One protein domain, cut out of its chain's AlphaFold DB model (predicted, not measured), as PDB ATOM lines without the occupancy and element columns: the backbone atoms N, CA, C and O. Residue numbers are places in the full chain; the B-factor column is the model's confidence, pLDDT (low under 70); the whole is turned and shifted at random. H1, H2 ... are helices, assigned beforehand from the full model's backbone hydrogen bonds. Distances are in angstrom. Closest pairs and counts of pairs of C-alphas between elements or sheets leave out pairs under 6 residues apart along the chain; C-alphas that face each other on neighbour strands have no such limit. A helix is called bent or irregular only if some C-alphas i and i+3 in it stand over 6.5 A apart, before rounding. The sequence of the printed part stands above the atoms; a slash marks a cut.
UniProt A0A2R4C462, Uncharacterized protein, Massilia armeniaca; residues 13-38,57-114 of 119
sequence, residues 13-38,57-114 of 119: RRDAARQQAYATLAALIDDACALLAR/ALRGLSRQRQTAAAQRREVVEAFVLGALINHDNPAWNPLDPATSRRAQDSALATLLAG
ATOM      1  N   ARG A  13      21.881 -58.284  42.065       84.19
ATOM      2  CA  ARG A  13      20.600 -58.832  42.546       84.19
ATOM      3  C   ARG A  13      19.806 -57.813  43.361       84.19
ATOM      4  O   ARG A  13      18.584 -57.776  43.235       84.19
ATOM      5  N   ARG A  14      20.478 -57.002  44.181       82.81
ATOM      6  CA  ARG A  14      19.842 -55.932  44.961       82.81
ATOM      7  C   ARG A  14      19.245 -54.870  44.038       82.81
ATOM      8  O   ARG A  14      18.087 -54.501  44.222       82.81
ATOM      9  N   ASP A  15      19.983 -54.444  43.017       81.50
ATOM     10  CA  ASP A  15      19.494 -53.470  42.039       81.50
ATOM     11  C   ASP A  15      18.316 -54.014  41.225       81.50
ATOM     12  O   ASP A  15      17.307 -53.326  41.062       81.50
ATOM     13  N   ALA A  16      18.393 -55.273  40.781       83.19
ATOM     14  CA  ALA A  16      17.295 -55.938  40.084       83.19
ATOM     15  C   ALA A  16      16.036 -56.036  40.964       83.19
ATOM     16  O   ALA A  16      14.938 -55.703  40.516       83.19
ATOM     17  N   ALA A  17      16.188 -56.419  42.236       81.12
ATOM     18  CA  ALA A  17      15.082 -56.471  43.190       81.12
ATOM     19  C   ALA A  17      14.474 -55.080  43.441       81.12
ATOM     20  O   ALA A  17      13.252 -54.936  43.493       81.12
ATOM     21  N   ARG A  18      15.308 -54.037  43.536       84.56
ATOM     22  CA  ARG A  18      14.861 -52.647  43.692       84.56
ATOM     23  C   ARG A  18      14.069 -52.165  42.476       84.56
ATOM     24  O   ARG A  18      12.997 -51.584  42.636       84.56
ATOM     25  N   GLN A  19      14.558 -52.435  41.267       84.69
ATOM     26  CA  GLN A  19      13.838 -52.124  40.028       84.69
ATOM     27  C   GLN A  19      12.494 -52.854  39.963       84.69
ATOM     28  O   GLN A  19      11.475 -52.241  39.647       84.69
ATOM     29  N   GLN A  20      12.470 -54.141  40.322       87.62
ATOM     30  CA  GLN A  20      11.243 -54.932  40.365       87.62
ATOM     31  C   GLN A  20      10.233 -54.371  41.377       87.62
ATOM     32  O   GLN A  20       9.045 -54.271  41.063       87.62
ATOM     33  N   ALA A  21      10.686 -53.955  42.561       84.44
ATOM     34  CA  ALA A  21       9.831 -53.338  43.571       84.44
ATOM     35  C   ALA A  21       9.207 -52.027  43.062       84.44
ATOM     36  O   ALA A  21       7.991 -51.853  43.156       84.44
ATOM     37  N   TYR A  22      10.001 -51.141  42.447       85.19
ATOM     38  CA  TYR A  22       9.480 -49.895  41.872       85.19
ATOM     39  C   TYR A  22       8.492 -50.137  40.730       85.19
ATOM     40  O   TYR A  22       7.462 -49.468  40.669       85.19
ATOM     41  N   ALA A  23       8.764 -51.107  39.854       88.12
ATOM     42  CA  ALA A  23       7.847 -51.467  38.775       88.12
ATOM     43  C   ALA A  23       6.511 -52.000  39.318       88.12
ATOM     44  O   ALA A  23       5.446 -51.635  38.825       88.12
ATOM     45  N   THR A  24       6.565 -52.815  40.373       88.62
ATOM     46  CA  THR A  24       5.366 -53.366  41.023       88.62
ATOM     47  C   THR A  24       4.543 -52.261  41.691       88.62
ATOM     48  O   THR A  24       3.322 -52.228  41.552       88.62
ATOM     49  N   LEU A  25       5.203 -51.313  42.365       88.56
ATOM     50  CA  LEU A  25       4.552 -50.149  42.967       88.56
ATOM     51  C   LEU A  25       3.895 -49.255  41.906       88.56
ATOM     52  O   LEU A  25       2.753 -48.835  42.081       88.56
ATOM     53  N   ALA A  26       4.585 -49.006  40.789       87.94
ATOM     54  CA  ALA A  26       4.040 -48.232  39.677       87.94
ATOM     55  C   ALA A  26       2.779 -48.885  39.089       87.94
ATOM     56  O   ALA A  26       1.775 -48.198  38.911       87.94
ATOM     57  N   ALA A  27       2.796 -50.205  38.876       89.88
ATOM     58  CA  ALA A  27       1.633 -50.947  38.391       89.88
ATOM     59  C   ALA A  27       0.438 -50.849  39.357       89.88
ATOM     60  O   ALA A  27      -0.691 -50.622  38.929       89.88
ATOM     61  N   LEU A  28       0.686 -50.935  40.667       91.00
ATOM     62  CA  LEU A  28      -0.361 -50.798  41.680       91.00
ATOM     63  C   LEU A  28      -0.987 -49.392  41.685       91.00
ATOM     64  O   LEU A  28      -2.206 -49.256  41.815       91.00
ATOM     65  N   ILE A  29      -0.173 -48.345  41.519       90.62
ATOM     66  CA  ILE A  29      -0.655 -46.962  41.372       90.62
ATOM     67  C   ILE A  29      -1.525 -46.829  40.117       90.62
ATOM     68  O   ILE A  29      -2.591 -46.211  40.179       90.62
ATOM     69  N   ASP A  30      -1.105 -47.413  38.995       90.69
ATOM     70  CA  ASP A  30      -1.857 -47.371  37.739       90.69
ATOM     71  C   ASP A  30      -3.221 -48.068  37.873       90.69
ATOM     72  O   ASP A  30      -4.248 -47.493  37.492       90.69
ATOM     73  N   ASP A  31      -3.263 -49.246  38.500       90.69
ATOM     74  CA  ASP A  31      -4.499 -49.988  38.768       90.69
ATOM     75  C   ASP A  31      -5.459 -49.202  39.672       90.69
ATOM     76  O   ASP A  31      -6.659 -49.092  39.390       90.69
ATOM     77  N   ALA A  32      -4.942 -48.593  40.741       89.12
ATOM     78  CA  ALA A  32      -5.734 -47.761  41.640       89.12
ATOM     79  C   ALA A  32      -6.252 -46.489  40.942       89.12
ATOM     80  O   ALA A  32      -7.421 -46.122  41.106       89.12
ATOM     81  N   CYS A  33      -5.438 -45.850  40.094       88.50
ATOM     82  CA  CYS A  33      -5.865 -44.719  39.269       88.50
ATOM     83  C   CYS A  33      -6.992 -45.108  38.306       88.50
ATOM     84  O   CYS A  33      -7.972 -44.369  38.169       88.50
ATOM     85  N   ALA A  34      -6.875 -46.266  37.649       87.31
ATOM     86  CA  ALA A  34      -7.901 -46.789  36.755       87.31
ATOM     87  C   ALA A  34      -9.199 -47.099  37.516       87.31
ATOM     88  O   ALA A  34     -10.293 -46.766  37.049       87.31
ATOM     89  N   LEU A  35      -9.098 -47.676  38.716       89.31
ATOM     90  CA  LEU A  35     -10.242 -47.942  39.586       89.31
ATOM     91  C   LEU A  35     -10.953 -46.646  39.998       89.31
ATOM     92  O   LEU A  35     -12.181 -46.568  39.902       89.31
ATOM     93  N   LEU A  36     -10.207 -45.615  40.405       86.88
ATOM     94  CA  LEU A  36     -10.777 -44.309  40.748       86.88
ATOM     95  C   LEU A  36     -11.431 -43.632  39.546       86.88
ATOM     96  O   LEU A  36     -12.540 -43.120  39.672       86.88
ATOM     97  N   ALA A  37     -10.796 -43.666  38.373       85.50
ATOM     98  CA  ALA A  37     -11.374 -43.132  37.142       85.50
ATOM     99  C   ALA A  37     -12.718 -43.809  36.808       85.50
ATOM    100  O   ALA A  37     -13.705 -43.137  36.498       85.50
ATOM    101  N   ARG A  38     -12.791 -45.139  36.955       85.50
ATOM    102  CA  ARG A  38     -14.037 -45.905  36.783       85.50
ATOM    103  C   ARG A  38     -15.105 -45.509  37.804       85.50
ATOM    104  O   ARG A  38     -16.258 -45.335  37.425       85.50
ATOM    105  N   ALA A  57     -10.405 -27.544  19.899       80.56
ATOM    106  CA  ALA A  57     -11.239 -28.114  20.956       80.56
ATOM    107  C   ALA A  57     -10.724 -29.490  21.411       80.56
ATOM    108  O   ALA A  57     -10.603 -29.743  22.613       80.56
ATOM    109  N   LEU A  58     -10.324 -30.358  20.474       83.62
ATOM    110  CA  LEU A  58      -9.762 -31.674  20.795       83.62
ATOM    111  C   LEU A  58      -8.478 -31.569  21.632       83.62
ATOM    112  O   LEU A  58      -8.299 -32.311  22.602       83.62
ATOM    113  N   ARG A  59      -7.587 -30.626  21.299       85.62
ATOM    114  CA  ARG A  59      -6.358 -30.384  22.070       85.62
ATOM    115  C   ARG A  59      -6.668 -29.854  23.474       85.62
ATOM    116  O   ARG A  59      -6.013 -30.280  24.426       85.62
ATOM    117  N   GLY A  60      -7.661 -28.976  23.612       84.88
ATOM    118  CA  GLY A  60      -8.145 -28.496  24.910       84.88
ATOM    119  C   GLY A  60      -8.664 -29.636  25.792       84.88
ATOM    120  O   GLY A  60      -8.201 -29.807  26.919       84.88
ATOM    121  N   LEU A  61      -9.537 -30.483  25.239       81.31
ATOM    122  CA  LEU A  61     -10.076 -31.662  25.926       81.31
ATOM    123  C   LEU A  61      -8.982 -32.670  26.307       81.31
ATOM    124  O   LEU A  61      -9.017 -33.240  27.398       81.31
ATOM    125  N   SER A  62      -7.988 -32.877  25.440       79.94
ATOM    126  CA  SER A  62      -6.836 -33.742  25.728       79.94
ATOM    127  C   SER A  62      -6.030 -33.232  26.926       79.94
ATOM    128  O   SER A  62      -5.780 -33.984  27.870       79.94
ATOM    129  N   ARG A  63      -5.708 -31.931  26.957       85.75
ATOM    130  CA  ARG A  63      -5.021 -31.312  28.103       85.75
ATOM    131  C   ARG A  63      -5.835 -31.437  29.385       85.75
ATOM    132  O   ARG A  63      -5.281 -31.799  30.414       85.75
ATOM    133  N   GLN A  64      -7.145 -31.208  29.318       84.12
ATOM    134  CA  GLN A  64      -8.026 -31.345  30.475       84.12
ATOM    135  C   GLN A  64      -8.012 -32.773  31.043       84.12
ATOM    136  O   GLN A  64      -7.892 -32.955  32.255       84.12
ATOM    137  N   ARG A  65      -8.081 -33.795  30.178       83.06
ATOM    138  CA  ARG A  65      -7.972 -35.204  30.592       83.06
ATOM    139  C   ARG A  65      -6.615 -35.506  31.220       83.06
ATOM    140  O   ARG A  65      -6.579 -36.202  32.233       83.06
ATOM    141  N   GLN A  66      -5.539 -34.961  30.656       86.25
ATOM    142  CA  GLN A  66      -4.188 -35.134  31.181       86.25
ATOM    143  C   GLN A  66      -4.034 -34.518  32.575       86.25
ATOM    144  O   GLN A  66      -3.539 -35.185  33.477       86.25
ATOM    145  N   THR A  67      -4.510 -33.288  32.786       86.38
ATOM    146  CA  THR A  67      -4.470 -32.636  34.106       86.38
ATOM    147  C   THR A  67      -5.281 -33.419  35.135       86.38
ATOM    148  O   THR A  67      -4.799 -33.675  36.235       86.38
ATOM    149  N   ALA A  68      -6.485 -33.869  34.771       83.75
ATOM    150  CA  ALA A  68      -7.311 -34.674  35.665       83.75
ATOM    151  C   ALA A  68      -6.661 -36.033  35.989       83.75
ATOM    152  O   ALA A  68      -6.794 -36.535  37.103       83.75
ATOM    153  N   ALA A  69      -5.962 -36.646  35.027       83.31
ATOM    154  CA  ALA A  69      -5.200 -37.870  35.260       83.31
ATOM    155  C   ALA A  69      -4.015 -37.637  36.206       83.31
ATOM    156  O   ALA A  69      -3.826 -38.433  37.121       83.31
ATOM    157  N   ALA A  70      -3.279 -36.536  36.036       87.25
ATOM    158  CA  ALA A  70      -2.173 -36.168  36.916       87.25
ATOM    159  C   ALA A  70      -2.640 -35.941  38.363       87.25
ATOM    160  O   ALA A  70      -2.079 -36.528  39.280       87.25
ATOM    161  N   GLN A  71      -3.728 -35.189  38.560       88.25
ATOM    162  CA  GLN A  71      -4.306 -34.950  39.890       88.25
ATOM    163  C   GLN A  71      -4.761 -36.245  40.572       88.25
ATOM    164  O   GLN A  71      -4.532 -36.441  41.762       88.25
ATOM    165  N   ARG A  72      -5.391 -37.165  39.827       88.62
ATOM    166  CA  ARG A  72      -5.761 -38.477  40.383       88.62
ATOM    167  C   ARG A  72      -4.534 -39.278  40.790       88.62
ATOM    168  O   ARG A  72      -4.552 -39.895  41.850       88.62
ATOM    169  N   ARG A  73      -3.497 -39.271  39.951       89.62
ATOM    170  CA  ARG A  73      -2.253 -39.984  40.220       89.62
ATOM    171  C   ARG A  73      -1.592 -39.488  41.499       89.62
ATOM    172  O   ARG A  73      -1.263 -40.311  42.336       89.62
ATOM    173  N   GLU A  74      -1.502 -38.177  41.684       89.69
ATOM    174  CA  GLU A  74      -0.946 -37.568  42.898       89.69
ATOM    175  C   GLU A  74      -1.675 -38.039  44.170       89.69
ATOM    176  O   GLU A  74      -1.045 -38.470  45.135       89.69
ATOM    177  N   VAL A  75      -3.013 -38.045  44.152       89.12
ATOM    178  CA  VAL A  75      -3.823 -38.511  45.293       89.12
ATOM    179  C   VAL A  75      -3.624 -40.006  45.553       89.12
ATOM    180  O   VAL A  75      -3.493 -40.419  46.705       89.12
ATOM    181  N   VAL A  76      -3.591 -40.827  44.501       90.19
ATOM    182  CA  VAL A  76      -3.354 -42.274  44.624       90.19
ATOM    183  C   VAL A  76      -1.962 -42.557  45.162       90.19
ATOM    184  O   VAL A  76      -1.825 -43.388  46.050       90.19
ATOM    185  N   GLU A  77      -0.942 -41.873  44.655       88.88
ATOM    186  CA  GLU A  77       0.439 -42.025  45.109       88.88
ATOM    187  C   GLU A  77       0.560 -41.692  46.593       88.88
ATOM    188  O   GLU A  77       1.078 -42.505  47.357       88.88
ATOM    189  N   ALA A  78      -0.002 -40.561  47.030       86.81
ATOM    190  CA  ALA A  78      -0.027 -40.191  48.442       86.81
ATOM    191  C   ALA A  78      -0.742 -41.248  49.300       86.81
ATOM    192  O   ALA A  78      -0.257 -41.609  50.375       86.81
ATOM    193  N   PHE A  79      -1.863 -41.789  48.816       87.81
ATOM    194  CA  PHE A  79      -2.622 -42.813  49.528       87.81
ATOM    195  C   PHE A  79      -1.866 -44.143  49.631       87.81
ATOM    196  O   PHE A  79      -1.780 -44.723  50.711       87.81
ATOM    197  N   VAL A  80      -1.297 -44.622  48.524       87.69
ATOM    198  CA  VAL A  80      -0.537 -45.879  48.459       87.69
ATOM    199  C   VAL A  80       0.719 -45.786  49.319       87.69
ATOM    200  O   VAL A  80       0.978 -46.686  50.115       87.69
ATOM    201  N   LEU A  81       1.474 -44.689  49.216       84.50
ATOM    202  CA  LEU A  81       2.653 -44.469  50.053       84.50
ATOM    203  C   LEU A  81       2.271 -44.358  51.532       84.50
ATOM    204  O   LEU A  81       2.910 -44.987  52.373       84.50
ATOM    205  N   GLY A  82       1.196 -43.631  51.852       86.19
ATOM    206  CA  GLY A  82       0.662 -43.549  53.210       86.19
ATOM    207  C   GLY A  82       0.284 -44.920  53.775       86.19
ATOM    208  O   GLY A  82       0.646 -45.228  54.910       86.19
ATOM    209  N   ALA A  83      -0.363 -45.765  52.969       87.62
ATOM    210  CA  ALA A  83      -0.769 -47.114  53.356       87.62
ATOM    211  C   ALA A  83       0.420 -48.055  53.557       87.62
ATOM    212  O   ALA A  83       0.391 -48.880  54.463       87.62
ATOM    213  N   LEU A  84       1.475 -47.918  52.752       84.56
ATOM    214  CA  LEU A  84       2.710 -48.680  52.934       84.56
ATOM    215  C   LEU A  84       3.435 -48.277  54.220       84.56
ATOM    216  O   LEU A  84       3.869 -49.144  54.974       84.56
ATOM    217  N   ILE A  85       3.528 -46.973  54.498       85.62
ATOM    218  CA  ILE A  85       4.156 -46.453  55.721       85.62
ATOM    219  C   ILE A  85       3.383 -46.908  56.964       85.62
ATOM    220  O   ILE A  85       3.995 -47.270  57.966       85.62
ATOM    221  N   ASN A  86       2.051 -46.911  56.891       87.31
ATOM    222  CA  ASN A  86       1.152 -47.207  58.006       87.31
ATOM    223  C   ASN A  86       0.566 -48.632  57.960       87.31
ATOM    224  O   ASN A  86      -0.452 -48.885  58.600       87.31
ATOM    225  N   HIS A  87       1.171 -49.563  57.216       85.19
ATOM    226  CA  HIS A  87       0.617 -50.904  56.987       85.19
ATOM    227  C   HIS A  87       0.311 -51.675  58.288       85.19
ATOM    228  O   HIS A  87      -0.661 -52.421  58.363       85.19
ATOM    229  N   ASP A  88       1.122 -51.460  59.321       84.50
ATOM    230  CA  ASP A  88       1.022 -52.063  60.651       84.50
ATOM    231  C   ASP A  88       0.334 -51.143  61.684       84.50
ATOM    232  O   ASP A  88       0.346 -51.425  62.884       84.50
ATOM    233  N   ASN A  89      -0.246 -50.020  61.247       85.44
ATOM    234  CA  ASN A  89      -0.964 -49.063  62.085       85.44
ATOM    235  C   ASN A  89      -2.486 -49.195  61.892       85.44
ATOM    236  O   ASN A  89      -3.056 -48.504  61.046       85.44
ATOM    237  N   PRO A  90      -3.183 -50.019  62.695       86.56
ATOM    238  CA  PRO A  90      -4.626 -50.212  62.543       86.56
ATOM    239  C   PRO A  90      -5.451 -48.959  62.879       86.56
ATOM    240  O   PRO A  90      -6.621 -48.891  62.516       86.56
ATOM    241  N   ALA A  91      -4.866 -47.977  63.572       89.38
ATOM    242  CA  ALA A  91      -5.517 -46.713  63.910       89.38
ATOM    243  C   ALA A  91      -5.344 -45.636  62.822       89.38
ATOM    244  O   ALA A  91      -5.865 -44.531  62.976       89.38
ATOM    245  N   TRP A  92      -4.601 -45.924  61.747       90.69
ATOM    246  CA  TRP A  92      -4.355 -44.949  60.692       90.69
ATOM    247  C   TRP A  92      -5.630 -44.628  59.910       90.69
ATOM    248  O   TRP A  92      -6.288 -45.506  59.352       90.69
ATOM    249  N   ASN A  93      -5.935 -43.337  59.832       88.81
ATOM    250  CA  ASN A  93      -6.963 -42.773  58.982       88.81
ATOM    251  C   ASN A  93      -6.302 -41.874  57.917       88.81
ATOM    252  O   ASN A  93      -5.756 -40.825  58.259       88.81
ATOM    253  N   PRO A  94      -6.394 -42.209  56.619       84.44
ATOM    254  CA  PRO A  94      -5.785 -41.425  55.539       84.44
ATOM    255  C   PRO A  94      -6.349 -40.001  55.398       84.44
ATOM    256  O   PRO A  94      -5.753 -39.179  54.709       84.44
ATOM    257  N   LEU A  95      -7.490 -39.703  56.028       87.81
ATOM    258  CA  LEU A  95      -8.098 -38.369  56.050       87.81
ATOM    259  C   LEU A  95      -7.696 -37.537  57.278       87.81
ATOM    260  O   LEU A  95      -8.009 -36.350  57.323       87.81
ATOM    261  N   ASP A  96      -7.023 -38.140  58.261       88.44
ATOM    262  CA  ASP A  96      -6.553 -37.465  59.470       88.44
ATOM    263  C   ASP A  96      -5.020 -37.569  59.586       88.44
ATOM    264  O   ASP A  96      -4.497 -38.598  60.036       88.44
ATOM    265  N   PRO A  97      -4.278 -36.502  59.227       83.00
ATOM    266  CA  PRO A  97      -2.818 -36.482  59.284       83.00
ATOM    267  C   PRO A  97      -2.247 -36.800  60.670       83.00
ATOM    268  O   PRO A  97      -1.131 -37.309  60.753       83.00
ATOM    269  N   ALA A  98      -2.994 -36.538  61.751       88.31
ATOM    270  CA  ALA A  98      -2.540 -36.797  63.116       88.31
ATOM    271  C   ALA A  98      -2.412 -38.297  63.428       88.31
ATOM    272  O   ALA A  98      -1.680 -38.679  64.338       88.31
ATOM    273  N   THR A  99      -3.096 -39.149  62.661       87.25
ATOM    274  CA  THR A  99      -3.035 -40.610  62.810       87.25
ATOM    275  C   THR A  99      -1.898 -41.250  62.012       87.25
ATOM    276  O   THR A  99      -1.646 -42.450  62.154       87.25
ATOM    277  N   SER A 100      -1.215 -40.476  61.159       85.12
ATOM    278  CA  SER A 100      -0.105 -40.973  60.348       85.12
ATOM    279  C   SER A 100       1.170 -41.081  61.172       85.12
ATOM    280  O   SER A 100       1.547 -40.159  61.896       85.12
ATOM    281  N   ARG A 101       1.903 -42.179  60.988       82.38
ATOM    282  CA  ARG A 101       3.283 -42.284  61.467       82.38
ATOM    283  C   ARG A 101       4.222 -41.429  60.627       82.38
ATOM    284  O   ARG A 101       3.929 -41.088  59.476       82.38
ATOM    285  N   ARG A 102       5.384 -41.114  61.201       77.94
ATOM    286  CA  ARG A 102       6.509 -40.571  60.438       77.94
ATOM    287  C   ARG A 102       7.162 -41.713  59.665       77.94
ATOM    288  O   ARG A 102       7.220 -42.836  60.154       77.94
ATOM    289  N   ALA A 103       7.688 -41.425  58.476       69.12
ATOM    290  CA  ALA A 103       8.336 -42.438  57.638       69.12
ATOM    291  C   ALA A 103       9.471 -43.178  58.376       69.12
ATOM    292  O   ALA A 103       9.595 -44.385  58.249       69.12
ATOM    293  N   GLN A 104      10.228 -42.475  59.219       71.31
ATOM    294  CA  GLN A 104      11.294 -43.039  60.060       71.31
ATOM    295  C   GLN A 104      10.830 -44.106  61.075       71.31
ATOM    296  O   GLN A 104      11.646 -44.901  61.525       71.31
ATOM    297  N   ASP A 105       9.539 -44.143  61.424       72.38
ATOM    298  CA  ASP A 105       8.983 -45.093  62.398       72.38
ATOM    299  C   ASP A 105       8.398 -46.348  61.714       72.38
ATOM    300  O   ASP A 105       7.845 -47.229  62.374       72.38
ATOM    301  N   SER A 106       8.475 -46.429  60.379       69.62
ATOM    302  CA  SER A 106       7.985 -47.555  59.586       69.62
ATOM    303  C   SER A 106       9.147 -48.437  59.143       69.62
ATOM    304  O   SER A 106       9.973 -48.028  58.331       69.62
ATOM    305  N   ALA A 107       9.176 -49.685  59.617       70.25
ATOM    306  CA  ALA A 107      10.219 -50.650  59.260       70.25
ATOM    307  C   ALA A 107      10.337 -50.864  57.738       70.25
ATOM    308  O   ALA A 107      11.438 -51.029  57.216       70.25
ATOM    309  N   LEU A 108       9.212 -50.808  57.012       70.25
ATOM    310  CA  LEU A 108       9.195 -50.878  55.549       70.25
ATOM    311  C   LEU A 108       9.839 -49.648  54.902       70.25
ATOM    312  O   LEU A 108      10.587 -49.787  53.934       70.25
ATOM    313  N   ALA A 109       9.567 -48.452  55.423       68.88
ATOM    314  CA  ALA A 109      10.154 -47.221  54.906       68.88
ATOM    315  C   ALA A 109      11.664 -47.149  55.182       68.88
ATOM    316  O   ALA A 109      12.410 -46.731  54.300       68.88
ATOM    317  N   THR A 110      12.127 -47.631  56.339       70.00
ATOM    318  CA  THR A 110      13.561 -47.763  56.654       70.00
ATOM    319  C   THR A 110      14.266 -48.713  55.681       70.00
ATOM    320  O   THR A 110      15.321 -48.381  55.139       70.00
ATOM    321  N   LEU A 111      13.634 -49.852  55.367       69.50
ATOM    322  CA  LEU A 111      14.113 -50.809  54.362       69.50
ATOM    323  C   LEU A 111      14.189 -50.197  52.953       69.50
ATOM    324  O   LEU A 111      15.157 -50.417  52.228       69.50
ATOM    325  N   LEU A 112      13.186 -49.404  52.564       65.94
ATOM    326  CA  LEU A 112      13.142 -48.703  51.274       65.94
ATOM    327  C   LEU A 112      14.157 -47.555  51.176       65.94
ATOM    328  O   LEU A 112      14.666 -47.286  50.087       65.94
ATOM    329  N   ALA A 113      14.453 -46.882  52.291       67.25
ATOM    330  CA  ALA A 113      15.448 -45.815  52.373       67.25
ATOM    331  C   ALA A 113      16.894 -46.338  52.312       67.25
ATOM    332  O   ALA A 113      17.820 -45.545  52.142       67.25
ATOM    333  N   GLY A 114      17.095 -47.657  52.403       60.59
ATOM    334  CA  GLY A 114      18.417 -48.274  52.327       60.59
ATOM    335  C   GLY A 114      19.293 -47.977  53.543       60.59
ATOM    336  O   GLY A 114      20.515 -48.010  53.421       60.59
TER     337      GLY A 114
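What this domain is: This is residues 13 to 38 and 57 to 114 of the 119 residues of an uncharacterized protein of Massilia armeniaca (UniProt A0A2R4C462). Two long helices, H1 and H2, meet at a steep angle, the last part of H1, residues 29 to 37, packing on residues 69 to 80 of H2, while the first residues of H2, 57 to 67, stick out past this crossing as a free arm. At the other end of H2 the chain makes a long loop without a named element, residues 86 to 106, and comes back so that the short helix H3 packs on the last residues of H2, 84 and 85. The printed part has 84 residues with three named helices, in the order H1, H2, H3, and no named strand: the class is all helix. The whole is loose, with a radius of gyration of the C-alphas of 15.9 A, and flat, spanning 49 by 38 by 19 A.

How they stand to each other: Start with H1, residues 13 to 38, and look at its residues 29 to 37, with which alone it touches H2, residues 57 to 85. The closest C-alphas of the two are those of Cys 33 and Arg 73, 6.0 A apart. Their lines stand at a steep tilt of 58 degrees, and they run opposite ways. Now go on to residues 84 and 85, with which alone H2 touches H3, residues 107 to 113. There the closest C-alphas are those of Ile 85 and Ala 109, 6.1 A apart. These two helices also run opposite ways, at a steep tilt of 53 degrees. H1 and H3 are apart. Along the backbones of H1, H2 and H3, every O i to N i+4 pair is within hydrogen-bond range.

Where its parts are: Find C-alpha 13 at (20.600, -58.832, 42.546); from there H1 runs 37.4 A to C-alpha 38. After the cut, find C-alpha 57 at (-11.239, -28.114, 20.956), where H2 begins; it runs 42.2 A to C-alpha 85. H3 runs 9.9 A from C-alpha 107 to C-alpha 113 at (15.448, -45.815, 52.373). None of the three helices is bent.

The domain as a whole: The two C-alphas farthest apart are those of Ala 57 and Ala 107, at 49.4 A. Without residues 57 to 67, which stand free, the body of 73 residues spans 36 by 33 by 17 A. Between H1 and H2, residues 39 to 56 are not printed, and C-alphas 38 and 57 are 24.0 A apart across this cut. The link from H2 to H3, with 21 residues, is long. The mean pLDDT of the printed part is 83.8; look for values under 70 at residues 103, 106, 109 and 111 to 114.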